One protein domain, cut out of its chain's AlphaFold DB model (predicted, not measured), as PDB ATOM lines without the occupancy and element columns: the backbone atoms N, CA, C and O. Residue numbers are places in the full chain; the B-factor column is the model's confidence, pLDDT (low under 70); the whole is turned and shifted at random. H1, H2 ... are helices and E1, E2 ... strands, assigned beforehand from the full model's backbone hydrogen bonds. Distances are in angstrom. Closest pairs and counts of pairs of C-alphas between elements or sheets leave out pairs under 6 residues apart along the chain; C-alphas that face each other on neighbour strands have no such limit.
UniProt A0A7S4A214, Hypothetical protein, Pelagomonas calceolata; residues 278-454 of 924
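Overview. This is residues 278 to 454 of the 924 residues of the protein "Hypothetical protein" of Pelagomonas calceolata (UniProt A0A7S4A214). This domain has little regular structure: a strongly twisted mixed sheet, E1 E9 E6 E5 E4 E2 E3, with H1 on one face near E4, and a small antiparallel sheet, E8 E7 E10, over one face of the larger sheet's E1, E9 and E6 end, so that the two sheets are only partly face to face. The named elements hold only 56 of the 177 printed residues, and the class is mostly strand. The whole is compact, radius of gyration of the C-alphas 15.6 A, spanning 44 by 35 by 32 A.

Arrangement. Look first at the hairpin of E4, residues 343 to 347, and E5, 374 to 378, with N 345 and O 376 within hydrogen-bond range, 2.8 A. From E3, residues 328 to 332, H1, 333 to 337, on this sheet at a height of 7.8 A, leads to E4: a split strand-helix-strand unit, two strands of one sheet joined through a helix, with another strand, E2, residues 300 to 305, between them in the sheet, its crossover right-handed.

Along the chain. Find C-alpha 280 at (-12.048, 50.932, -4.717), where E1, residues 280 to 282, begins; E10, residues 448 to 453, ends at C-alpha 453 at (-28.159, 51.766, -15.811).

Size, cuts and confidence. The printed part has no cut; 71 residues have pLDDT under 70.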
ATOM      1  N   MET A 278     -10.842  47.852   0.627       69.75
ATOM      2  CA  MET A 278     -12.188  48.407   0.439       69.75
ATOM      3  C   MET A 278     -12.580  48.348  -1.044       69.75
ATOM      4  O   MET A 278     -11.684  48.390  -1.895       69.75
ATOM      5  N   PRO A 279     -13.887  48.320  -1.391       81.00
ATOM      6  CA  PRO A 279     -14.315  48.580  -2.753       81.00
ATOM      7  C   PRO A 279     -13.683  49.881  -3.232       81.00
ATOM      8  O   PRO A 279     -13.926  50.952  -2.670       81.00
ATOM      9  N   ARG A 280     -12.825  49.790  -4.245       85.94
ATOM     10  CA  ARG A 280     -12.048  50.932  -4.717       85.94
ATOM     11  C   ARG A 280     -12.535  51.330  -6.090       85.94
ATOM     12  O   ARG A 280     -12.488  50.537  -7.028       85.94
ATOM     13  N   VAL A 281     -12.955  52.583  -6.211       87.44
ATOM     14  CA  VAL A 281     -13.213  53.193  -7.512       87.44
ATOM     15  C   VAL A 281     -11.910  53.752  -8.045       87.44
ATOM     16  O   VAL A 281     -11.321  54.655  -7.450       87.44
ATOM     17  N   VAL A 282     -11.468  53.230  -9.177       84.25
ATOM     18  CA  VAL A 282     -10.354  53.775  -9.941       84.25
ATOM     19  C   VAL A 282     -10.961  54.623 -11.053       84.25
ATOM     20  O   VAL A 282     -11.485  54.102 -12.038       84.25
ATOM     21  N   ARG A 283     -10.959  55.944 -10.855       86.56
ATOM     22  CA  ARG A 283     -11.467  56.895 -11.849       86.56
ATOM     23  C   ARG A 283     -10.505  56.989 -13.015       86.56
ATOM     24  O   ARG A 283      -9.303  57.101 -12.778       86.56
ATOM     25  N   ASN A 284     -11.027  56.977 -14.238       81.38
ATOM     26  CA  ASN A 284     -10.206  56.910 -15.447       81.38
ATOM     27  C   ASN A 284      -9.154  55.797 -15.326       81.38
ATOM     28  O   ASN A 284      -7.979  55.986 -15.646       81.38
ATOM     29  N   ALA A 285      -9.586  54.633 -14.828       73.50
ATOM     30  CA  ALA A 285      -8.794  53.411 -14.851       73.50
ATOM     31  C   ALA A 285      -8.297  53.096 -16.262       73.50
ATOM     32  O   ALA A 285      -7.385  52.307 -16.408       73.50
ATOM     33  N   LEU A 286      -8.878  53.712 -17.286       69.25
ATOM     34  CA  LEU A 286      -8.381  53.756 -18.645       69.25
ATOM     35  C   LEU A 286      -7.737  55.136 -18.877       69.25
ATOM     36  O   LEU A 286      -8.415  56.161 -18.847       69.25
ATOM     37  N   SER A 287      -6.413  55.178 -19.068       51.94
ATOM     38  CA  SER A 287      -5.588  56.407 -19.036       51.94
ATOM     39  C   SER A 287      -5.834  57.403 -20.186       51.94
ATOM     40  O   SER A 287      -5.282  58.505 -20.185       51.94
ATOM     41  N   LYS A 288      -6.673  57.041 -21.159       57.88
ATOM     42  CA  LYS A 288      -7.195  57.873 -22.256       57.88
ATOM     43  C   LYS A 288      -8.651  57.457 -22.508       57.88
ATOM     44  O   LYS A 288      -8.992  56.341 -22.113       57.88
ATOM     45  N   PRO A 289      -9.508  58.279 -23.161       54.31
ATOM     46  CA  PRO A 289     -10.750  57.775 -23.747       54.31
ATOM     47  C   PRO A 289     -10.365  56.579 -24.605       54.31
ATOM     48  O   PRO A 289      -9.697  56.715 -25.629       54.31
ATOM     49  N   TRP A 290     -10.636  55.403 -24.067       53.75
ATOM     50  CA  TRP A 290     -10.113  54.161 -24.577       53.75
ATOM     51  C   TRP A 290     -10.841  53.917 -25.891       53.75
ATOM     52  O   TRP A 290     -11.990  53.480 -25.911       53.75
ATOM     53  N   ALA A 291     -10.187  54.246 -27.003       55.88
ATOM     54  CA  ALA A 291     -10.426  53.509 -28.224       55.88
ATOM     55  C   ALA A 291      -9.954  52.099 -27.899       55.88
ATOM     56  O   ALA A 291      -8.806  51.945 -27.474       55.88
ATOM     57  N   LEU A 292     -10.845  51.102 -27.987       59.84
ATOM     58  CA  LEU A 292     -10.373  49.728 -27.892       59.84
ATOM     59  C   LEU A 292      -9.236  49.610 -28.895       59.84
ATOM     60  O   LEU A 292      -9.463  49.960 -30.054       59.84
ATOM     61  N   PRO A 293      -8.029  49.198 -28.463       63.16
ATOM     62  CA  PRO A 293      -7.030  48.755 -29.414       63.16
ATOM     63  C   PRO A 293      -7.734  47.835 -30.422       63.16
ATOM     64  O   PRO A 293      -8.607  47.062 -30.016       63.16
ATOM     65  N   ASP A 294      -7.467  47.958 -31.723       69.00
ATOM     66  CA  ASP A 294      -8.201  47.171 -32.731       69.00
ATOM     67  C   ASP A 294      -8.114  45.656 -32.430       69.00
ATOM     68  O   ASP A 294      -9.034  44.889 -32.710       69.00
ATOM     69  N   ASP A 295      -7.045  45.233 -31.753       68.38
ATOM     70  CA  ASP A 295      -6.832  43.897 -31.206       68.38
ATOM     71  C   ASP A 295      -7.693  43.572 -29.972       68.38
ATOM     72  O   ASP A 295      -8.092  42.419 -29.801       68.38
ATOM     73  N   ALA A 296      -8.078  44.551 -29.153       67.19
ATOM     74  CA  ALA A 296      -8.981  44.339 -28.024       67.19
ATOM     75  C   ALA A 296     -10.381  43.892 -28.474       67.19
ATOM     76  O   ALA A 296     -11.023  43.103 -27.781       67.19
ATOM     77  N   LEU A 297     -10.830  44.313 -29.665       75.88
ATOM     78  CA  LEU A 297     -12.078  43.831 -30.269       75.88
ATOM     79  C   LEU A 297     -12.039  42.327 -30.574       75.88
ATOM     80  O   LEU A 297     -13.095  41.703 -30.634       75.88
ATOM     81  N   SER A 298     -10.844  41.746 -30.716       80.50
ATOM     82  CA  SER A 298     -10.629  40.322 -31.001       80.50
ATOM     83  C   SER A 298     -10.453  39.450 -29.751       80.50
ATOM     84  O   SER A 298     -10.369  38.223 -29.862       80.50
ATOM     85  N   ILE A 299     -10.417  40.049 -28.552       80.94
ATOM     86  CA  ILE A 299     -10.240  39.302 -27.304       80.94
ATOM     87  C   ILE A 299     -11.441  38.381 -27.100       80.94
ATOM     88  O   ILE A 299     -12.591  38.825 -27.066       80.94
ATOM     89  N   LYS A 300     -11.161  37.085 -26.943       83.06
ATOM     90  CA  LYS A 300     -12.181  36.069 -26.678       83.06
ATOM     91  C   LYS A 300     -12.780  36.290 -25.296       83.06
ATOM     92  O   LYS A 300     -12.057  36.456 -24.320       83.06
ATOM     93  N   CYS A 301     -14.099  36.247 -25.217       81.06
ATOM     94  CA  CYS A 301     -14.833  36.350 -23.969       81.06
ATOM     95  C   CYS A 301     -16.030  35.401 -23.965       81.06
ATOM     96  O   CYS A 301     -16.503  34.929 -25.004       81.06
ATOM     97  N   THR A 302     -16.519  35.124 -22.763       81.88
ATOM     98  CA  THR A 302     -17.781  34.431 -22.542       81.88
ATOM     99  C   THR A 302     -18.877  35.490 -22.487       81.88
ATOM    100  O   THR A 302     -18.903  36.296 -21.562       81.88
ATOM    101  N   VAL A 303     -19.760  35.525 -23.483       80.75
ATOM    102  CA  VAL A 303     -20.795  36.551 -23.648       80.75
ATOM    103  C   VAL A 303     -22.153  36.008 -23.226       80.75
ATOM    104  O   VAL A 303     -22.550  34.917 -23.619       80.75
ATOM    105  N   PHE A 304     -22.894  36.821 -22.484       79.06
ATOM    106  CA  PHE A 304     -24.269  36.595 -22.073       79.06
ATOM    107  C   PHE A 304     -25.128  37.745 -22.599       79.06
ATOM    108  O   PHE A 304     -24.870  38.910 -22.298       79.06
ATOM    109  N   ARG A 305     -26.158  37.446 -23.396       80.19
ATOM    110  CA  ARG A 305     -27.050  38.460 -23.987       80.19
ATOM    111  C   ARG A 305     -28.452  38.340 -23.403       80.19
ATOM    112  O   ARG A 305     -28.990  37.240 -23.352       80.19
ATOM    113  N   SER A 306     -29.056  39.459 -23.005       78.38
ATOM    114  CA  SER A 306     -30.432  39.496 -22.491       78.38
ATOM    115  C   SER A 306     -31.243  40.557 -23.241       78.38
ATOM    116  O   SER A 306     -30.941  41.744 -23.104       78.38
ATOM    117  N   PRO A 307     -32.301  40.182 -23.989       72.38
ATOM    118  CA  PRO A 307     -33.184  41.143 -24.661       72.38
ATOM    119  C   PRO A 307     -33.832  42.139 -23.693       72.38
ATOM    120  O   PRO A 307     -34.133  43.270 -24.061       72.38
ATOM    121  N   GLN A 308     -34.043  41.720 -22.443       78.19
ATOM    122  CA  GLN A 308     -34.660  42.538 -21.398       78.19
ATOM    123  C   GLN A 308     -33.643  43.367 -20.608       78.19
ATOM    124  O   GLN A 308     -34.041  44.165 -19.760       78.19
ATOM    125  N   GLY A 309     -32.340  43.153 -20.830       72.56
ATOM    126  CA  GLY A 309     -31.278  43.836 -20.094       72.56
ATOM    127  C   GLY A 309     -31.173  43.466 -18.616       72.56
ATOM    128  O   GLY A 309     -30.400  44.074 -17.885       72.56
ATOM    129  N   LYS A 310     -31.924  42.460 -18.162       76.69
ATOM    130  CA  LYS A 310     -31.879  41.964 -16.788       76.69
ATOM    131  C   LYS A 310     -31.063  40.689 -16.724       76.69
ATOM    132  O   LYS A 310     -31.303  39.764 -17.503       76.69
ATOM    133  N   PHE A 311     -30.122  40.661 -15.788       72.19
ATOM    134  CA  PHE A 311     -29.228  39.541 -15.547       72.19
ATOM    135  C   PHE A 311     -29.371  39.073 -14.100       72.19
ATOM    136  O   PHE A 311     -29.245  39.844 -13.146       72.19
ATOM    137  N   CYS A 312     -29.646  37.786 -13.941       63.69
ATOM    138  CA  CYS A 312     -29.804  37.152 -12.646       63.69
ATOM    139  C   CYS A 312     -28.604  36.233 -12.423       63.69
ATOM    140  O   CYS A 312     -28.473  35.208 -13.085       63.69
ATOM    141  N   LEU A 313     -27.706  36.635 -11.525       62.91
ATOM    142  CA  LEU A 313     -26.599  35.809 -11.058       62.91
ATOM    143  C   LEU A 313     -27.098  35.026  -9.846       62.91
ATOM    144  O   LEU A 313     -26.847  35.412  -8.708       62.91
ATOM    145  N   ASP A 314     -27.937  34.017 -10.059       49.22
ATOM    146  CA  ASP A 314     -28.203  33.020  -9.030       49.22
ATOM    147  C   ASP A 314     -27.639  31.670  -9.472       49.22
ATOM    148  O   ASP A 314     -27.824  31.190 -10.583       49.22
ATOM    149  N   GLY A 315     -26.904  31.024  -8.574       48.78
ATOM    150  CA  GLY A 315     -26.541  29.618  -8.741       48.78
ATOM    151  C   GLY A 315     -27.744  28.676  -8.580       48.78
ATOM    152  O   GLY A 315     -27.550  27.473  -8.430       48.78
ATOM    153  N   THR A 316     -28.980  29.190  -8.546       39.62
ATOM    154  CA  THR A 316     -30.206  28.447  -8.235       39.62
ATOM    155  C   THR A 316     -31.256  28.673  -9.324       39.62
ATOM    156  O   THR A 316     -31.502  29.786  -9.745       39.62
ATOM    157  N   ARG A 317     -31.883  27.598  -9.822       40.38
ATOM    158  CA  ARG A 317     -32.786  27.635 -10.992       40.38
ATOM    159  C   ARG A 317     -34.108  28.380 -10.706       40.38
ATOM    160  O   ARG A 317     -35.115  27.730 -10.420       40.38
ATOM    161  N   HIS A 318     -34.133  29.710 -10.797       37.84
ATOM    162  CA  HIS A 318     -35.368  30.506 -10.837       37.84
ATOM    163  C   HIS A 318     -35.832  30.700 -12.305       37.84
ATOM    164  O   HIS A 318     -34.996  30.886 -13.183       37.84
ATOM    165  N   PRO A 319     -37.142  30.632 -12.630       35.72
ATOM    166  CA  PRO A 319     -37.635  30.606 -14.021       35.72
ATOM    167  C   PRO A 319     -37.352  31.878 -14.841       35.72
ATOM    168  O   PRO A 319     -37.261  31.793 -16.060       35.72
ATOM    169  N   ASP A 320     -37.144  33.017 -14.177       38.72
ATOM    170  CA  ASP A 320     -36.719  34.283 -14.807       38.72
ATOM    171  C   ASP A 320     -35.214  34.567 -14.634       38.72
ATOM    172  O   ASP A 320     -34.734  35.661 -14.931       38.72
ATOM    173  N   ALA A 321     -34.461  33.593 -14.116       38.75
ATOM    174  CA  ALA A 321     -33.054  33.721 -13.794       38.75
ATOM    175  C   ALA A 321     -32.202  32.793 -14.653       38.75
ATOM    176  O   ALA A 321     -32.086  31.594 -14.407       38.75
ATOM    177  N   LEU A 322     -31.607  33.355 -15.698       41.88
ATOM    178  CA  LEU A 322     -30.728  32.611 -16.584       41.88
ATOM    179  C   LEU A 322     -29.418  33.377 -16.744       41.88
ATOM    180  O   LEU A 322     -29.228  34.167 -17.662       41.88
ATOM    181  N   LEU A 323     -28.481  33.094 -15.850       48.44
ATOM    182  CA  LEU A 323     -27.088  32.932 -16.253       48.44
ATOM    183  C   LEU A 323     -26.702  31.472 -16.031       48.44
ATOM    184  O   LEU A 323     -25.798  31.122 -15.281       48.44
ATOM    185  N   THR A 324     -27.440  30.586 -16.692       44.16
ATOM    186  CA  THR A 324     -26.997  29.217 -16.927       44.16
ATOM    187  C   THR A 324     -25.903  29.233 -17.996       44.16
ATOM    188  O   THR A 324     -25.909  30.069 -18.901       44.16
ATOM    189  N   GLN A 325     -24.997  28.251 -17.961       49.03
ATOM    190  CA  GLN A 325     -24.027  27.999 -19.044       49.03
ATOM    191  C   GLN A 325     -24.677  27.914 -20.443       49.03
ATOM    192  O   GLN A 325     -23.985  28.051 -21.441       49.03
ATOM    193  N   SER A 326     -26.000  27.730 -20.538       40.62
ATOM    194  CA  SER A 326     -26.743  27.717 -21.801       40.62
ATOM    195  C   SER A 326     -26.917  29.092 -22.467       40.62
ATOM    196  O   SER A 326     -27.285  29.128 -23.634       40.62
ATOM    197  N   MET A 327     -26.685  30.208 -21.762       48.84
ATOM    198  CA  MET A 327     -26.684  31.567 -22.344       48.84
ATOM    199  C   MET A 327     -25.280  32.107 -22.618       48.84
ATOM    200  O   MET A 327     -25.145  33.177 -23.209       48.84
ATOM    201  N   ALA A 328     -24.253  31.373 -22.190       66.19
ATOM    202  CA  ALA A 328     -22.871  31.677 -22.496       66.19
ATOM    203  C   ALA A 328     -22.585  31.291 -23.949       66.19
ATOM    204  O   ALA A 328     -22.535  30.108 -24.287       66.19
ATOM    205  N   SER A 329     -22.356  32.273 -24.812       79.12
ATOM    206  CA  SER A 329     -21.703  32.034 -26.095       79.12
ATOM    207  C   SER A 329     -20.246  32.464 -26.010       79.12
ATOM    208  O   SER A 329     -19.897  33.437 -25.343       79.12
ATOM    209  N   ARG A 330     -19.360  31.745 -26.703       83.75
ATOM    210  CA  ARG A 330     -18.043  32.308 -27.003       83.75
ATOM    211  C   ARG A 330     -18.257  33.462 -27.972       83.75
ATOM    212  O   ARG A 330     -18.893  33.276 -29.006       83.75
ATOM    213  N   GLY A 331     -17.736  34.625 -27.629       84.12
ATOM    214  CA  GLY A 331     -17.721  35.791 -28.497       84.12
ATOM    215  C   GLY A 331     -16.379  36.491 -28.422       84.12
ATOM    216  O   GLY A 331     -15.458  36.042 -27.731       84.12
ATOM    217  N   VAL A 332     -16.274  37.601 -29.134       83.69
ATOM    218  CA  VAL A 332     -15.174  38.545 -28.962       83.69
ATOM    219  C   VAL A 332     -15.711  39.866 -28.428       83.69
ATOM    220  O   VAL A 332     -16.885  40.183 -28.615       83.69
ATOM    221  N   VAL A 333     -14.878  40.638 -27.731       79.12
ATOM    222  CA  VAL A 333     -15.307  41.901 -27.106       79.12
ATOM    223  C   VAL A 333     -15.928  42.860 -28.132       79.12
ATOM    224  O   VAL A 333     -16.899  43.544 -27.814       79.12
ATOM    225  N   GLY A 334     -15.455  42.861 -29.382       82.62
ATOM    226  CA  GLY A 334     -16.048  43.665 -30.452       82.62
ATOM    227  C   GLY A 334     -17.520  43.349 -30.722       82.62
ATOM    228  O   GLY A 334     -18.321  44.267 -30.902       82.62
ATOM    229  N   ASP A 335     -17.918  42.080 -30.635       81.25
ATOM    230  CA  ASP A 335     -19.314  41.649 -30.809       81.25
ATOM    231  C   ASP A 335     -20.203  42.044 -29.623       81.25
ATOM    232  O   ASP A 335     -21.427  42.117 -29.742       81.25
ATOM    233  N   VAL A 336     -19.609  42.237 -28.446       78.81
ATOM    234  CA  VAL A 336     -20.312  42.694 -27.237       78.81
ATOM    235  C   VAL A 336     -20.586  44.187 -27.343       78.81
ATOM    236  O   VAL A 336     -21.690  44.637 -27.050       78.81
ATOM    237  N   LEU A 337     -19.586  44.946 -27.791       78.69
ATOM    238  CA  LEU A 337     -19.653  46.399 -27.910       78.69
ATOM    239  C   LEU A 337     -20.483  46.869 -29.108       78.69
ATOM    240  O   LEU A 337     -21.081  47.936 -29.048       78.69
ATOM    241  N   SER A 338     -20.545  46.076 -30.179       79.56
ATOM    242  CA  SER A 338     -21.413  46.342 -31.336       79.56
ATOM    243  C   SER A 338     -22.844  45.818 -31.161       79.56
ATOM    244  O   SER A 338     -23.706  46.097 -31.990       79.56
ATOM    245  N   SER A 339     -23.123  45.070 -30.087       76.19
ATOM    246  CA  SER A 339     -24.450  44.510 -29.827       76.19
ATOM    247  C   SER A 339     -25.445  45.601 -29.423       76.19
ATOM    248  O   SER A 339     -25.276  46.253 -28.393       76.19
ATOM    249  N   GLU A 340     -26.542  45.728 -30.175       76.19
ATOM    250  CA  GLU A 340     -27.705  46.556 -29.804       76.19
ATOM    251  C   GLU A 340     -28.459  45.997 -28.585       76.19
ATOM    252  O   GLU A 340     -29.186  46.710 -27.889       76.19
ATOM    253  N   VAL A 341     -28.271  44.705 -28.306       77.12
ATOM    254  CA  VAL A 341     -28.829  44.021 -27.140       77.12
ATOM    255  C   VAL A 341     -27.873  44.165 -25.964       77.12
ATOM    256  O   VAL A 341     -26.658  44.026 -26.123       77.12
ATOM    257  N   ALA A 342     -28.431  44.389 -24.774       75.81
ATOM    258  CA  ALA A 342     -27.663  44.410 -23.541       75.81
ATOM    259  C   ALA A 342     -26.863  43.107 -23.387       75.81
ATOM    260  O   ALA A 342     -27.410  41.999 -23.463       75.81
ATOM    261  N   ALA A 343     -25.560  43.256 -23.187       76.00
ATOM    262  CA  ALA A 343     -24.619  42.156 -23.149       76.00
ATOM    263  C   ALA A 343     -23.716  42.279 -21.921       76.00
ATOM    264  O   ALA A 343     -23.282  43.368 -21.542       76.00
ATOM    265  N   TYR A 344     -23.451  41.139 -21.302       74.50
ATOM    266  CA  TYR A 344     -22.552  40.975 -20.177       74.50
ATOM    267  C   TYR A 344     -21.480  39.977 -20.599       74.50
ATOM    268  O   TYR A 344     -21.821  38.885 -21.040       74.50
ATOM    269  N   ALA A 345     -20.205  40.336 -20.534       75.88
ATOM    270  CA  ALA A 345     -19.113  39.466 -20.948       75.88
ATOM    271  C   ALA A 345     -18.130  39.243 -19.803       75.88
ATOM    272  O   ALA A 345     -17.794  40.176 -19.076       75.88
ATOM    273  N   VAL A 346     -17.672  38.003 -19.670       78.12
ATOM    274  CA  VAL A 346     -16.642  37.583 -18.721       78.12
ATOM    275  C   VAL A 346     -15.396  37.236 -19.515       78.12
ATOM    276  O   VAL A 346     -15.439  36.442 -20.457       78.12
ATOM    277  N   LEU A 347     -14.291  37.869 -19.158       74.94
ATOM    278  CA  LEU A 347     -12.984  37.592 -19.727       74.94
ATOM    279  C   LEU A 347     -12.273  36.602 -18.810       74.94
ATOM    280  O   LEU A 347     -11.643  36.989 -17.825       74.94
ATOM    281  N   ASP A 348     -12.430  35.322 -19.127       64.12
ATOM    282  CA  ASP A 348     -11.682  34.242 -18.496       64.12
ATOM    283  C   ASP A 348     -10.290  34.176 -19.166       64.12
ATOM    284  O   ASP A 348     -10.206  34.158 -20.393       64.12
ATOM    285  N   ASP A 349      -9.205  34.178 -18.384       59.81
ATOM    286  CA  ASP A 349      -7.800  34.093 -18.848       59.81
ATOM    287  C   ASP A 349      -7.210  35.318 -19.578       59.81
ATOM    288  O   ASP A 349      -6.363  35.195 -20.469       59.81
ATOM    289  N   LEU A 350      -7.549  36.536 -19.153       54.78
ATOM    290  CA  LEU A 350      -6.582  37.623 -19.325       54.78
ATOM    291  C   LEU A 350      -5.396  37.299 -18.417       54.78
ATOM    292  O   LEU A 350      -5.603  37.059 -17.235       54.78
ATOM    293  N   GLY A 351      -4.179  37.247 -18.958       55.81
ATOM    294  CA  GLY A 351      -2.959  37.095 -18.160       55.81
ATOM    295  C   GLY A 351      -2.772  38.248 -17.159       55.81
ATOM    296  O   GLY A 351      -3.690  38.709 -16.496       55.81
ATOM    297  N   ASP A 352      -1.578  38.800 -17.058       55.34
ATOM    298  CA  ASP A 352      -1.228  39.933 -16.186       55.34
ATOM    299  C   ASP A 352      -1.918  41.285 -16.531       55.34
ATOM    300  O   ASP A 352      -1.375  42.355 -16.274       55.34
ATOM    301  N   GLY A 353      -3.115  41.279 -17.136       54.91
ATOM    302  CA  GLY A 353      -3.900  42.474 -17.478       54.91
ATOM    303  C   GLY A 353      -3.343  43.292 -18.650       54.91
ATOM    304  O   GLY A 353      -3.993  44.236 -19.105       54.91
ATOM    305  N   LYS A 354      -2.176  42.914 -19.192       58.03
ATOM    306  CA  LYS A 354      -1.474  43.651 -20.255       58.03
ATOM    307  C   LYS A 354      -2.243  43.727 -21.572       58.03
ATOM    308  O   LYS A 354      -2.157  44.747 -22.244       58.03
ATOM    309  N   ALA A 355      -3.013  42.694 -21.921       56.25
ATOM    310  CA  ALA A 355      -3.749  42.633 -23.190       56.25
ATOM    311  C   ALA A 355      -4.845  43.702 -23.319       56.25
ATOM    312  O   ALA A 355      -5.237  44.056 -24.423       56.25
ATOM    313  N   LEU A 356      -5.327  44.239 -22.199       56.91
ATOM    314  CA  LEU A 356      -6.278  45.341 -22.210       56.91
ATOM    315  C   LEU A 356      -5.589  46.709 -22.081       56.91
ATOM    316  O   LEU A 356      -6.268  47.719 -22.110       56.91
ATOM    317  N   ALA A 357      -4.263  46.791 -21.923       58.06
ATOM    318  CA  ALA A 357      -3.573  48.046 -21.600       58.06
ATOM    319  C   ALA A 357      -4.192  48.791 -20.395       58.06
ATOM    320  O   ALA A 357      -4.107  50.018 -20.302       58.06
ATOM    321  N   LEU A 358      -4.805  48.051 -19.459       57.00
ATOM    322  CA  LEU A 358      -5.256  48.604 -18.188       57.00
ATOM    323  C   LEU A 358      -4.001  49.149 -17.486       57.00
ATOM    324  O   LEU A 358      -3.119  48.343 -17.177       57.00
ATOM    325  N   PRO A 359      -3.844  50.478 -17.283       50.94
ATOM    326  CA  PRO A 359      -2.729  51.028 -16.523       50.94
ATOM    327  C   PRO A 359      -2.660  50.253 -15.225       50.94
ATOM    328  O   PRO A 359      -3.684  50.190 -14.551       50.94
ATOM    329  N   ALA A 360      -1.501  49.626 -14.976       51.12
ATOM    330  CA  ALA A 360      -1.253  48.635 -13.934       51.12
ATOM    331  C   ALA A 360      -2.161  48.886 -12.736       51.12
ATOM    332  O   ALA A 360      -1.834  49.688 -11.861       51.12
ATOM    333  N   CYS A 361      -3.353  48.281 -12.759       46.47
ATOM    334  CA  CYS A 361      -4.286  48.441 -11.669       46.47
ATOM    335  C   CYS A 361      -3.526  47.802 -10.520       46.47
ATOM    336  O   CYS A 361      -3.170  46.628 -10.663       46.47
ATOM    337  N   PRO A 362      -3.175  48.542  -9.451       49.81
ATOM    338  CA  PRO A 362      -2.432  47.978  -8.344       49.81
ATOM    339  C   PRO A 362      -3.430  47.117  -7.577       49.81
ATOM    340  O   PRO A 362      -3.930  47.493  -6.519       49.81
ATOM    341  N   LEU A 363      -3.811  45.996  -8.184       53.12
ATOM    342  CA  LEU A 363      -4.371  44.878  -7.480       53.12
ATOM    343  C   LEU A 363      -3.217  44.452  -6.569       53.12
ATOM    344  O   LEU A 363      -2.140  44.148  -7.089       53.12
ATOM    345  N   PRO A 364      -3.369  44.558  -5.236       51.44
ATOM    346  CA  PRO A 364      -2.360  44.033  -4.327       51.44
ATOM    347  C   PRO A 364      -2.065  42.603  -4.762       51.44
ATOM    348  O   PRO A 364      -3.003  41.917  -5.153       51.44
ATOM    349  N   ASP A 365      -0.793  42.207  -4.774       50.84
ATOM    350  CA  ASP A 365      -0.352  40.908  -5.284       50.84
ATOM    351  C   ASP A 365      -1.279  39.786  -4.778       50.84
ATOM    352  O   ASP A 365      -1.226  39.385  -3.618       50.84
ATOM    353  N   LEU A 366      -2.203  39.342  -5.639       51.81
ATOM    354  CA  LEU A 366      -3.197  38.310  -5.335       51.81
ATOM    355  C   LEU A 366      -2.590  36.913  -5.549       51.81
ATOM    356  O   LEU A 366      -3.317  35.959  -5.861       51.81
ATOM    357  N   SER A 367      -1.262  36.794  -5.422       43.00
ATOM    358  CA  SER A 367      -0.488  35.572  -5.600       43.00
ATOM    359  C   SER A 367      -1.028  34.475  -4.673       43.00
ATOM    360  O   SER A 367      -0.836  34.470  -3.463       43.00
ATOM    361  N   GLY A 368      -1.803  33.552  -5.251       52.53
ATOM    362  CA  GLY A 368      -2.452  32.450  -4.529       52.53
ATOM    363  C   GLY A 368      -3.960  32.308  -4.763       52.53
ATOM    364  O   GLY A 368      -4.540  31.301  -4.362       52.53
ATOM    365  N   THR A 369      -4.607  33.263  -5.438       53.56
ATOM    366  CA  THR A 369      -6.018  33.163  -5.860       53.56
ATOM    367  C   THR A 369      -6.136  33.084  -7.386       53.56
ATOM    368  O   THR A 369      -5.184  33.399  -8.097       53.56
ATOM    369  N   ARG A 370      -7.270  32.586  -7.912       58.03
ATOM    370  CA  ARG A 370      -7.545  32.596  -9.365       58.03
ATOM    371  C   ARG A 370      -7.288  34.000  -9.940       58.03
ATOM    372  O   ARG A 370      -7.566  34.969  -9.232       58.03
ATOM    373  N   PRO A 371      -6.806  34.116 -11.194       61.81
ATOM    374  CA  PRO A 371      -6.634  35.415 -11.829       61.81
ATOM    375  C   PRO A 371      -7.950  36.208 -11.769       61.81
ATOM    376  O   PRO A 371      -9.025  35.608 -11.896       61.81
ATOM    377  N   PRO A 372      -7.882  37.528 -11.525       60.50
ATOM    378  CA  PRO A 372      -9.065  38.371 -11.424       60.50
ATOM    379  C   PRO A 372      -9.887  38.265 -12.710       60.50
ATOM    380  O   PRO A 372      -9.353  38.382 -13.813       60.50
ATOM    381  N   GLN A 373     -11.193  38.046 -12.566       66.62
ATOM    382  CA  GLN A 373     -12.108  38.062 -13.702       66.62
ATOM    383  C   GLN A 373     -12.467  39.508 -14.041       66.62
ATOM    384  O   GLN A 373     -12.773  40.314 -13.156       66.62
ATOM    385  N   PHE A 374     -12.434  39.826 -15.336       68.56
ATOM    386  CA  PHE A 374     -12.877  41.118 -15.843       68.56
ATOM    387  C   PHE A 374     -14.271  40.983 -16.433       68.56
ATOM    388  O   PHE A 374     -14.533  40.118 -17.273       68.56
ATOM    389  N   PHE A 375     -15.153  41.875 -15.998       71.38
ATOM    390  CA  PHE A 375     -16.538  41.908 -16.433       71.38
ATOM    391  C   PHE A 375     -16.788  43.149 -17.280       71.38
ATOM    392  O   PHE A 375     -16.485  44.270 -16.865       71.38
ATOM    393  N   ILE A 376     -17.364  42.938 -18.461       72.50
ATOM    394  CA  ILE A 376     -17.766  43.990 -19.393       72.50
ATOM    395  C   ILE A 376     -19.288  44.005 -19.471       72.50
ATOM    396  O   ILE A 376     -19.901  42.995 -19.799       72.50
ATOM    397  N   ALA A 377     -19.904  45.160 -19.233       72.25
ATOM    398  CA  ALA A 377     -21.334  45.356 -19.448       72.25
ATOM    399  C   ALA A 377     -21.569  46.409 -20.540       72.25
ATOM    400  O   ALA A 377     -21.053  47.524 -20.450       72.25
ATOM    401  N   HIS A 378     -22.379  46.070 -21.543       75.44
ATOM    402  CA  HIS A 378     -22.804  46.957 -22.627       75.44
ATOM    403  C   HIS A 378     -24.338  47.042 -22.692       75.44
ATOM    404  O   HIS A 378     -25.025  46.044 -22.495       75.44
ATOM    405  N   GLY A 379     -24.891  48.229 -22.969       75.38
ATOM    406  CA  GLY A 379     -26.344  48.463 -23.001       75.38
ATOM    407  C   GLY A 379     -27.002  48.602 -21.617       75.38
ATOM    408  O   GLY A 379     -26.323  48.783 -20.601       75.38
ATOM    409  N   LYS A 380     -28.343  48.582 -21.566       76.50
ATOM    410  CA  LYS A 380     -29.127  48.709 -20.320       76.50
ATOM    411  C   LYS A 380     -29.038  47.418 -19.497       76.50
ATOM    412  O   LYS A 380     -29.950  46.608 -19.552       76.50
ATOM    413  N   CYS A 381     -27.945  47.233 -18.763       75.06
ATOM    414  CA  CYS A 381     -27.763  46.091 -17.868       75.06
ATOM    415  C   CYS A 381     -28.233  46.433 -16.451       75.06
ATOM    416  O   CYS A 381     -27.766  47.405 -15.852       75.06
ATOM    417  N   GLU A 382     -29.129  45.613 -15.917       83.69
ATOM    418  CA  GLU A 382     -29.525  45.590 -14.514       83.69
ATOM    419  C   GLU A 382     -29.207  44.199 -13.951       83.69
ATOM    420  O   GLU A 382     -29.631  43.190 -14.523       83.69
ATOM    421  N   THR A 383     -28.449  44.130 -12.857       83.00
ATOM    422  CA  THR A 383     -28.204  42.874 -12.140       83.00
ATOM    423  C   THR A 383     -28.935  42.863 -10.809       83.00
ATOM    424  O   THR A 383     -29.107  43.896 -10.162       83.00
ATOM    425  N   GLN A 384     -29.370  41.678 -10.380       84.62
ATOM    426  CA  GLN A 384     -29.821  41.507  -9.001       84.62
ATOM    427  C   GLN A 384     -28.653  41.667  -8.018       84.62
ATOM    428  O   GLN A 384     -27.489  41.490  -8.385       84.62
ATOM    429  N   LEU A 385     -28.982  41.935  -6.753       84.19
ATOM    430  CA  LEU A 385     -28.001  41.915  -5.675       84.19
ATOM    431  C   LEU A 385     -27.449  40.498  -5.527       84.19
ATOM    432  O   LEU A 385     -28.191  39.561  -5.223       84.19
ATOM    433  N   HIS A 386     -26.154  40.349  -5.764       83.00
ATOM    434  CA  HIS A 386     -25.471  39.071  -5.686       83.00
ATOM    435  C   HIS A 386     -24.085  39.221  -5.059       83.00
ATOM    436  O   HIS A 386     -23.554  40.324  -4.969       83.00
ATOM    437  N   ARG A 387     -23.539  38.114  -4.565       81.88
ATOM    438  CA  ARG A 387     -22.294  38.031  -3.808       81.88
ATOM    439  C   ARG A 387     -21.189  37.440  -4.672       81.88
ATOM    440  O   ARG A 387     -21.352  36.347  -5.214       81.88
ATOM    441  N   ASP A 388     -20.059  38.132  -4.750       80.00
ATOM    442  CA  ASP A 388     -18.911  37.647  -5.508       80.00
ATOM    443  C   ASP A 388     -18.157  36.545  -4.773       80.00
ATOM    444  O   ASP A 388     -17.725  36.710  -3.634       80.00
ATOM    445  N   ALA A 389     -17.916  35.426  -5.452       71.94
ATOM    446  CA  ALA A 389     -17.098  34.339  -4.915       71.94
ATOM    447  C   ALA A 389     -15.584  34.635  -4.965       71.94
ATOM    448  O   ALA A 389     -14.791  33.904  -4.362       71.94
ATOM    449  N   PHE A 390     -15.175  35.695  -5.674       77.62
ATOM    450  CA  PHE A 390     -13.781  36.062  -5.935       77.62
ATOM    451  C   PHE A 390     -13.577  37.575  -5.817       77.62
ATOM    452  O   PHE A 390     -14.540  38.335  -5.806       77.62
ATOM    453  N   ALA A 391     -12.322  38.014  -5.713       75.69
ATOM    454  CA  ALA A 391     -12.005  39.426  -5.883       75.69
ATOM    455  C   ALA A 391     -12.085  39.769  -7.379       75.69
ATOM    456  O   ALA A 391     -11.392  39.151  -8.187       75.69
ATOM    457  N   ASN A 392     -12.931  40.733  -7.732       82.62
ATOM    458  CA  ASN A 392     -13.291  41.050  -9.111       82.62
ATOM    459  C   ASN A 392     -12.972  42.510  -9.453       82.62
ATOM    460  O   ASN A 392     -13.022  43.396  -8.597       82.62
ATOM    461  N   CYS A 393     -12.664  42.770 -10.726       83.56
ATOM    462  CA  CYS A 393     -12.498  44.123 -11.256       83.56
ATOM    463  C   CYS A 393     -13.552  44.382 -12.339       83.56
ATOM    464  O   CYS A 393     -13.559  43.749 -13.397       83.56
ATOM    465  N   TYR A 394     -14.446  45.326 -12.068       85.75
ATOM    466  CA  TYR A 394     -15.525  45.724 -12.963       85.75
ATOM    467  C   TYR A 394     -15.134  46.993 -13.698       85.75
ATOM    468  O   TYR A 394     -14.930  48.023 -13.063       85.75
ATOM    469  N   VAL A 395     -15.057  46.954 -15.028       82.44
ATOM    470  CA  VAL A 395     -14.694  48.129 -15.831       82.44
ATOM    471  C   VAL A 395     -15.925  48.634 -16.572       82.44
ATOM    472  O   VAL A 395     -16.581  47.898 -17.309       82.44
ATOM    473  N   CYS A 396     -16.254  49.911 -16.390       82.81
ATOM    474  CA  CYS A 396     -17.317  50.552 -17.145       82.81
ATOM    475  C   CYS A 396     -16.761  50.982 -18.506       82.81
ATOM    476  O   CYS A 396     -15.996  51.936 -18.593       82.81
ATOM    477  N   LEU A 397     -17.123  50.272 -19.578       76.06
ATOM    478  CA  LEU A 397     -16.646  50.605 -20.926       76.06
ATOM    479  C   LEU A 397     -17.524  51.637 -21.642       76.06
ATOM    480  O   LEU A 397     -17.037  52.350 -22.515       76.06
ATOM    481  N   HIS A 398     -18.809  51.732 -21.291       74.44
ATOM    482  CA  HIS A 398     -19.740  52.613 -21.988       74.44
ATOM    483  C   HIS A 398     -20.845  53.175 -21.083       74.44
ATOM    484  O   HIS A 398     -21.457  52.453 -20.293       74.44
ATOM    485  N   GLY A 399     -21.153  54.461 -21.280       81.88
ATOM    486  CA  GLY A 399     -22.179  55.195 -20.541       81.88
ATOM    487  C   GLY A 399     -21.855  55.378 -19.056       81.88
ATOM    488  O   GLY A 399     -20.705  55.276 -18.634       81.88
ATOM    489  N   GLU A 400     -22.886  55.671 -18.267       85.25
ATOM    490  CA  GLU A 400     -22.799  55.785 -16.811       85.25
ATOM    491  C   GLU A 400     -23.578  54.636 -16.145       85.25
ATOM    492  O   GLU A 400     -24.666  54.249 -16.593       85.25
ATOM    493  N   ARG A 401     -23.004  54.022 -15.106       85.44
ATOM    494  CA  ARG A 401     -23.578  52.864 -14.401       85.44
ATOM    495  C   ARG A 401     -23.508  53.063 -12.903       85.44
ATOM    496  O   ARG A 401     -22.440  53.345 -12.370       85.44
ATOM    497  N   THR A 402     -24.625  52.854 -12.219       90.38
ATOM    498  CA  THR A 402     -24.680  52.936 -10.760       90.38
ATOM    499  C   THR A 402     -24.634  51.538 -10.169       90.38
ATOM    500  O   THR A 402     -25.510  50.711 -10.406       90.38
ATOM    501  N   TRP A 403     -23.593  51.288  -9.390       90.75
ATOM    502  CA  TRP A 403     -23.360  50.072  -8.635       90.75
ATOM    503  C   TRP A 403     -23.889  50.263  -7.228       90.75
ATOM    504  O   TRP A 403     -23.560  51.237  -6.569       90.75
ATOM    505  N   THR A 404     -24.704  49.343  -6.749       90.75
ATOM    506  CA  THR A 404     -25.101  49.272  -5.347       90.75
ATOM    507  C   THR A 404     -24.249  48.211  -4.688       90.75
ATOM    508  O   THR A 404     -24.330  47.060  -5.091       90.75
ATOM    509  N   ILE A 405     -23.449  48.586  -3.695       91.44
ATOM    510  CA  ILE A 405     -22.488  47.708  -3.026       91.44
ATOM    511  C   ILE A 405     -22.885  47.559  -1.554       91.44
ATOM    512  O   ILE A 405     -23.313  48.526  -0.916       91.44
ATOM    513  N   ALA A 406     -22.732  46.359  -1.005       85.25
ATOM    514  CA  ALA A 406     -22.927  46.055   0.403       85.25
ATOM    515  C   ALA A 406     -21.831  45.116   0.936       85.25
ATOM    516  O   ALA A 406     -21.328  44.238   0.241       85.25
ATOM    517  N   HIS A 407     -21.469  45.326   2.202       82.50
ATOM    518  CA  HIS A 407     -20.375  44.621   2.870       82.50
ATOM    519  C   HIS A 407     -20.626  43.104   2.993       82.50
ATOM    520  O   HIS A 407     -21.754  42.667   3.238       82.50
ATOM    521  N   ALA A 408     -19.560  42.301   2.914       73.56
ATOM    522  CA  ALA A 408     -19.615  40.833   2.959       73.56
ATOM    523  C   ALA A 408     -20.306  40.257   4.212       73.56
ATOM    524  O   ALA A 408     -20.969  39.223   4.159       73.56
ATOM    525  N   ALA A 409     -20.210  40.956   5.347       68.81
ATOM    526  CA  ALA A 409     -20.805  40.537   6.623       68.81
ATOM    527  C   ALA A 409     -22.350  40.515   6.647       68.81
ATOM    528  O   ALA A 409     -22.939  40.060   7.629       68.81
ATOM    529  N   HIS A 410     -23.031  40.984   5.599       71.62
ATOM    530  CA  HIS A 410     -24.492  40.959   5.504       71.62
ATOM    531  C   HIS A 410     -25.035  39.582   5.074       71.62
ATOM    532  O   HIS A 410     -25.839  39.489   4.156       71.62
ATOM    533  N   GLY A 411     -24.640  38.500   5.757       57.00
ATOM    534  CA  GLY A 411     -25.046  37.119   5.428       57.00
ATOM    535  C   GLY A 411     -26.555  36.830   5.512       57.00
ATOM    536  O   GLY A 411     -27.013  35.810   5.021       57.00
ATOM    537  N   TYR A 412     -27.355  37.735   6.085       63.12
ATOM    538  CA  TYR A 412     -28.823  37.649   6.066       63.12
ATOM    539  C   TYR A 412     -29.449  38.086   4.732       63.12
ATOM    540  O   TYR A 412     -30.658  37.952   4.569       63.12
ATOM    541  N   LEU A 413     -28.654  38.637   3.810       57.38
ATOM    542  CA  LEU A 413     -29.093  38.917   2.446       57.38
ATOM    543  C   LEU A 413     -29.330  37.636   1.652       57.38
ATOM    544  O   LEU A 413     -30.100  37.666   0.700       57.38
ATOM    545  N   GLU A 414     -28.691  36.528   2.023       65.75
ATOM    546  CA  GLU A 414     -28.818  35.262   1.311       65.75
ATOM    547  C   GLU A 414     -30.281  34.792   1.305       65.75
ATOM    548  O   GLU A 414     -30.894  34.598   2.357       65.75
ATOM    549  N   ARG A 415     -30.850  34.557   0.112       57.44
ATOM    550  CA  ARG A 415     -32.206  33.979  -0.017       57.44
ATOM    551  C   ARG A 415     -32.325  32.611   0.669       57.44
ATOM    552  O   ARG A 415     -33.401  32.223   1.116       57.44
ATOM    553  N   ALA A 416     -31.216  31.881   0.719       51.91
ATOM    554  CA  ALA A 416     -31.018  30.627   1.430       51.91
ATOM    555  C   ALA A 416     -29.524  30.502   1.779       51.91
ATOM    556  O   ALA A 416     -28.720  31.070   1.045       51.91
ATOM    557  N   PRO A 417     -29.131  29.755   2.825       41.16
ATOM    558  CA  PRO A 417     -27.719  29.559   3.160       41.16
ATOM    559  C   PRO A 417     -26.887  29.134   1.940       41.16
ATOM    560  O   PRO A 417     -27.230  28.161   1.268       41.16
ATOM    561  N   GLY A 418     -25.827  29.886   1.636       47.66
ATOM    562  CA  GLY A 418     -24.958  29.663   0.476       47.66
ATOM    563  C   GLY A 418     -25.482  30.240  -0.848       47.66
ATOM    564  O   GLY A 418     -24.867  30.029  -1.895       47.66
ATOM    565  N   ALA A 419     -26.603  30.969  -0.842       54.22
ATOM    566  CA  ALA A 419     -27.094  31.654  -2.030       54.22
ATOM    567  C   ALA A 419     -26.170  32.819  -2.402       54.22
ATOM    568  O   ALA A 419     -25.898  33.708  -1.599       54.22
ATOM    569  N   VAL A 420     -25.764  32.857  -3.669       60.22
ATOM    570  CA  VAL A 420     -25.047  34.004  -4.241       60.22
ATOM    571  C   VAL A 420     -25.980  35.168  -4.558       60.22
ATOM    572  O   VAL A 420     -25.491  36.212  -4.943       60.22
ATOM    573  N   SER A 421     -27.298  35.025  -4.407       70.81
ATOM    574  CA  SER A 421     -28.284  36.078  -4.657       70.81
ATOM    575  C   SER A 421     -29.065  36.424  -3.397       70.81
ATOM    576  O   SER A 421     -29.319  35.565  -2.544       70.81
ATOM    577  N   GLY A 422     -29.437  37.696  -3.281       69.31
ATOM    578  CA  GLY A 422     -30.104  38.210  -2.099       69.31
ATOM    579  C   GLY A 422     -31.260  39.143  -2.396       69.31
ATOM    580  O   GLY A 422     -31.281  39.826  -3.421       69.31
ATOM    581  N   ASP A 423     -32.224  39.169  -1.479       72.69
ATOM    582  CA  ASP A 423     -33.317  40.133  -1.528       72.69
ATOM    583  C   ASP A 423     -32.937  41.373  -0.725       72.69
ATOM    584  O   ASP A 423     -32.537  41.302   0.437       72.69
ATOM    585  N   ASP A 424     -33.068  42.533  -1.360       70.81
ATOM    586  CA  ASP A 424     -32.940  43.799  -0.659       70.81
ATOM    587  C   ASP A 424     -34.200  44.073   0.163       70.81
ATOM    588  O   ASP A 424     -35.200  44.574  -0.351       70.81
ATOM    589  N   ASP A 425     -34.148  43.761   1.454       72.62
ATOM    590  CA  ASP A 425     -35.209  44.095   2.405       72.62
ATOM    591  C   ASP A 425     -35.122  45.544   2.930       72.62
ATOM    592  O   ASP A 425     -35.897  45.940   3.806       72.62
ATOM    593  N   GLY A 426     -34.174  46.341   2.415       71.62
ATOM    594  CA  GLY A 426     -33.943  47.733   2.794       71.62
ATOM    595  C   GLY A 426     -33.196  47.926   4.118       71.62
ATOM    596  O   GLY A 426     -32.976  49.066   4.526       71.62
ATOM    597  N   ARG A 427     -32.784  46.855   4.813       64.94
ATOM    598  CA  ARG A 427     -32.068  46.951   6.104       64.94
ATOM    599  C   ARG A 427     -30.554  47.049   5.960       64.94
ATOM    600  O   ARG A 427     -29.846  47.229   6.953       64.94
ATOM    601  N   VAL A 428     -30.037  46.889   4.749       68.25
ATOM    602  CA  VAL A 428     -28.599  46.894   4.479       68.25
ATOM    603  C   VAL A 428     -28.117  48.310   4.216       68.25
ATOM    604  O   VAL A 428     -28.665  49.018   3.374       68.25
ATOM    605  N   ARG A 429     -27.045  48.718   4.909       73.00
ATOM    606  CA  ARG A 429     -26.309  49.929   4.535       73.00
ATOM    607  C   ARG A 429     -25.639  49.672   3.192       73.00
ATOM    608  O   ARG A 429     -24.699  48.888   3.102       73.00
ATOM    609  N   LYS A 430     -26.174  50.317   2.165       83.88
ATOM    610  CA  LYS A 430     -25.702  50.228   0.790       83.88
ATOM    611  C   LYS A 430     -24.949  51.491   0.434       83.88
ATOM    612  O   LYS A 430     -25.353  52.584   0.826       83.88
ATOM    613  N   VAL A 431     -23.888  51.328  -0.339       86.56
ATOM    614  CA  VAL A 431     -23.186  52.442  -0.965       86.56
ATOM    615  C   VAL A 431     -23.465  52.370  -2.454       86.56
ATOM    616  O   VAL A 431     -23.191  51.354  -3.093       86.56
ATOM    617  N   SER A 432     -24.040  53.437  -3.000       90.19
ATOM    618  CA  SER A 432     -24.204  53.581  -4.441       90.19
ATOM    619  C   SER A 432     -22.977  54.274  -5.019       90.19
ATOM    620  O   SER A 432     -22.596  55.357  -4.584       90.19
ATOM    621  N   VAL A 433     -22.357  53.633  -5.999       89.19
ATOM    622  CA  VAL A 433     -21.160  54.093  -6.685       89.19
ATOM    623  C   VAL A 433     -21.464  54.203  -8.163       89.19
ATOM    624  O   VAL A 433     -21.711  53.209  -8.836       89.19
ATOM    625  N   THR A 434     -21.400  55.414  -8.691       91.12
ATOM    626  CA  THR A 434     -21.609  55.638 -10.115       91.12
ATOM    627  C   THR A 434     -20.276  55.652 -10.851       91.12
ATOM    628  O   THR A 434     -19.403  56.458 -10.520       91.12
ATOM    629  N   LEU A 435     -20.110  54.751 -11.818       87.44
ATOM    630  CA  LEU A 435     -18.955  54.616 -12.705       87.44
ATOM    631  C   LEU A 435     -19.290  55.204 -14.077       87.44
ATOM    632  O   LEU A 435     -20.366  54.940 -14.614       87.44
ATOM    633  N   ARG A 436     -18.368  55.978 -14.642       87.94
ATOM    634  CA  ARG A 436     -18.428  56.466 -16.025       87.94
ATOM    635  C   ARG A 436     -17.602  55.569 -16.934       87.94
ATOM    636  O   ARG A 436     -16.741  54.835 -16.458       87.94
ATOM    637  N   ALA A 437     -17.825  55.678 -18.240       83.12
ATOM    638  CA  ALA A 437     -16.959  55.061 -19.235       83.12
ATOM    639  C   ALA A 437     -15.482  55.400 -18.948       83.12
ATOM    640  O   ALA A 437     -15.117  56.571 -18.866       83.12
ATOM    641  N   GLY A 438     -14.655  54.372 -18.770       79.31
ATOM    642  CA  GLY A 438     -13.254  54.493 -18.377       79.31
ATOM    643  C   GLY A 438     -12.965  54.268 -16.888       79.31
ATOM    644  O   GLY A 438     -11.801  54.123 -16.522       79.31
ATOM    645  N   ASP A 439     -13.976  54.216 -16.021       87.75
ATOM    646  CA  ASP A 439     -13.801  53.925 -14.597       87.75
ATOM    647  C   ASP A 439     -13.780  52.413 -14.329       87.75
ATOM    648  O   ASP A 439     -14.441  51.634 -15.019       87.75
ATOM    649  N   ALA A 440     -13.082  52.006 -13.269       85.50
ATOM    650  CA  ALA A 440     -13.134  50.646 -12.746       85.50
ATOM    651  C   ALA A 440     -13.551  50.620 -11.270       85.50
ATOM    652  O   ALA A 440     -13.262  51.541 -10.505       85.50
ATOM    653  N   LEU A 441     -14.215  49.543 -10.868       89.50
ATOM    654  CA  LEU A 441     -14.549  49.212  -9.491       89.50
ATOM    655  C   LEU A 441     -13.880  47.885  -9.140       89.50
ATOM    656  O   LEU A 441     -14.223  46.841  -9.691       89.50
ATOM    657  N   VAL A 442     -12.939  47.929  -8.204       86.81
ATOM    658  CA  VAL A 442     -12.328  46.730  -7.627       86.81
ATOM    659  C   VAL A 442     -13.169  46.320  -6.426       86.81
ATOM    660  O   VAL A 442     -13.252  47.078  -5.459       86.81
ATOM    661  N   LEU A 443     -13.802  45.151  -6.502       86.38
ATOM    662  CA  LEU A 443     -14.613  44.575  -5.435       86.38
ATOM    663  C   LEU A 443     -13.881  43.384  -4.800       86.38
ATOM    664  O   LEU A 443     -13.436  42.482  -5.511       86.38
ATOM    665  N   PRO A 444     -13.746  43.346  -3.469       82.69
ATOM    666  CA  PRO A 444     -13.135  42.211  -2.792       82.69
ATOM    667  C   PRO A 444     -14.046  40.991  -2.829       82.69
ATOM    668  O   PRO A 444     -15.264  41.097  -2.987       82.69
ATOM    669  N   LYS A 445     -13.444  39.828  -2.580       80.12
ATOM    670  CA  LYS A 445     -14.179  38.579  -2.402       80.12
ATOM    671  C   LYS A 445     -15.283  38.741  -1.349       80.12
ATOM    672  O   LYS A 445     -15.076  39.395  -0.329       80.12
ATOM    673  N   ASP A 446     -16.419  38.092  -1.593       79.81
ATOM    674  CA  ASP A 446     -17.587  37.994  -0.718       79.81
ATOM    675  C   ASP A 446     -18.438  39.264  -0.589       79.81
ATOM    676  O   ASP A 446     -19.409  39.268   0.168       79.81
ATOM    677  N   TRP A 447     -18.135  40.329  -1.335       88.00
ATOM    678  CA  TRP A 447     -18.960  41.534  -1.331       88.00
ATOM    679  C   TRP A 447     -20.238  41.360  -2.149       88.00
ATOM    680  O   TRP A 447     -20.262  40.690  -3.181       88.00
ATOM    681  N   TRP A 448     -21.306  41.993  -1.668       86.75
ATOM    682  CA  TRP A 448     -22.591  42.032  -2.349       86.75
ATOM    683  C   TRP A 448     -22.627  43.223  -3.291       86.75
ATOM    684  O   TRP A 448     -22.322  44.342  -2.874       86.75
ATOM    685  N   HIS A 449     -23.057  43.026  -4.531       89.69
ATOM    686  CA  HIS A 449     -23.258  44.130  -5.448       89.69
ATOM    687  C   HIS A 449     -24.410  43.901  -6.438       89.69
ATOM    688  O   HIS A 449     -24.844  42.782  -6.701       89.69
ATOM    689  N   ALA A 450     -24.943  44.999  -6.960       90.12
ATOM    690  CA  ALA A 450     -25.919  45.050  -8.042       90.12
ATOM    691  C   ALA A 450     -25.547  46.211  -8.964       90.12
ATOM    692  O   ALA A 450     -25.052  47.229  -8.483       90.12
ATOM    693  N   VAL A 451     -25.818  46.106 -10.259       87.94
ATOM    694  CA  VAL A 451     -25.613  47.199 -11.210       87.94
ATOM    695  C   VAL A 451     -26.943  47.635 -11.793       87.94
ATOM    696  O   VAL A 451     -27.804  46.805 -12.067       87.94
ATOM    697  N   ALA A 452     -27.105  48.934 -12.006       85.06
ATOM    698  CA  ALA A 452     -28.213  49.501 -12.752       85.06
ATOM    699  C   ALA A 452     -27.693  50.537 -13.754       85.06
ATOM    700  O   ALA A 452     -26.706  51.242 -13.509       85.06
ATOM    701  N   ALA A 453     -28.374  50.654 -14.894       76.81
ATOM    702  CA  ALA A 453     -28.159  51.766 -15.811       76.81
ATOM    703  C   ALA A 453     -28.489  53.094 -15.106       76.81
ATOM    704  O   ALA A 453     -29.524  53.195 -14.449       76.81
ATOM    705  N   ALA A 454     -27.630  54.111 -15.245       65.19
ATOM    706  CA  ALA A 454     -27.857  55.416 -14.618       65.19
ATOM    707  C   ALA A 454     -29.129  56.124 -15.142       65.19
ATOM    708  O   ALA A 454     -29.729  56.917 -14.424       65.19
TER     709      ALA A 454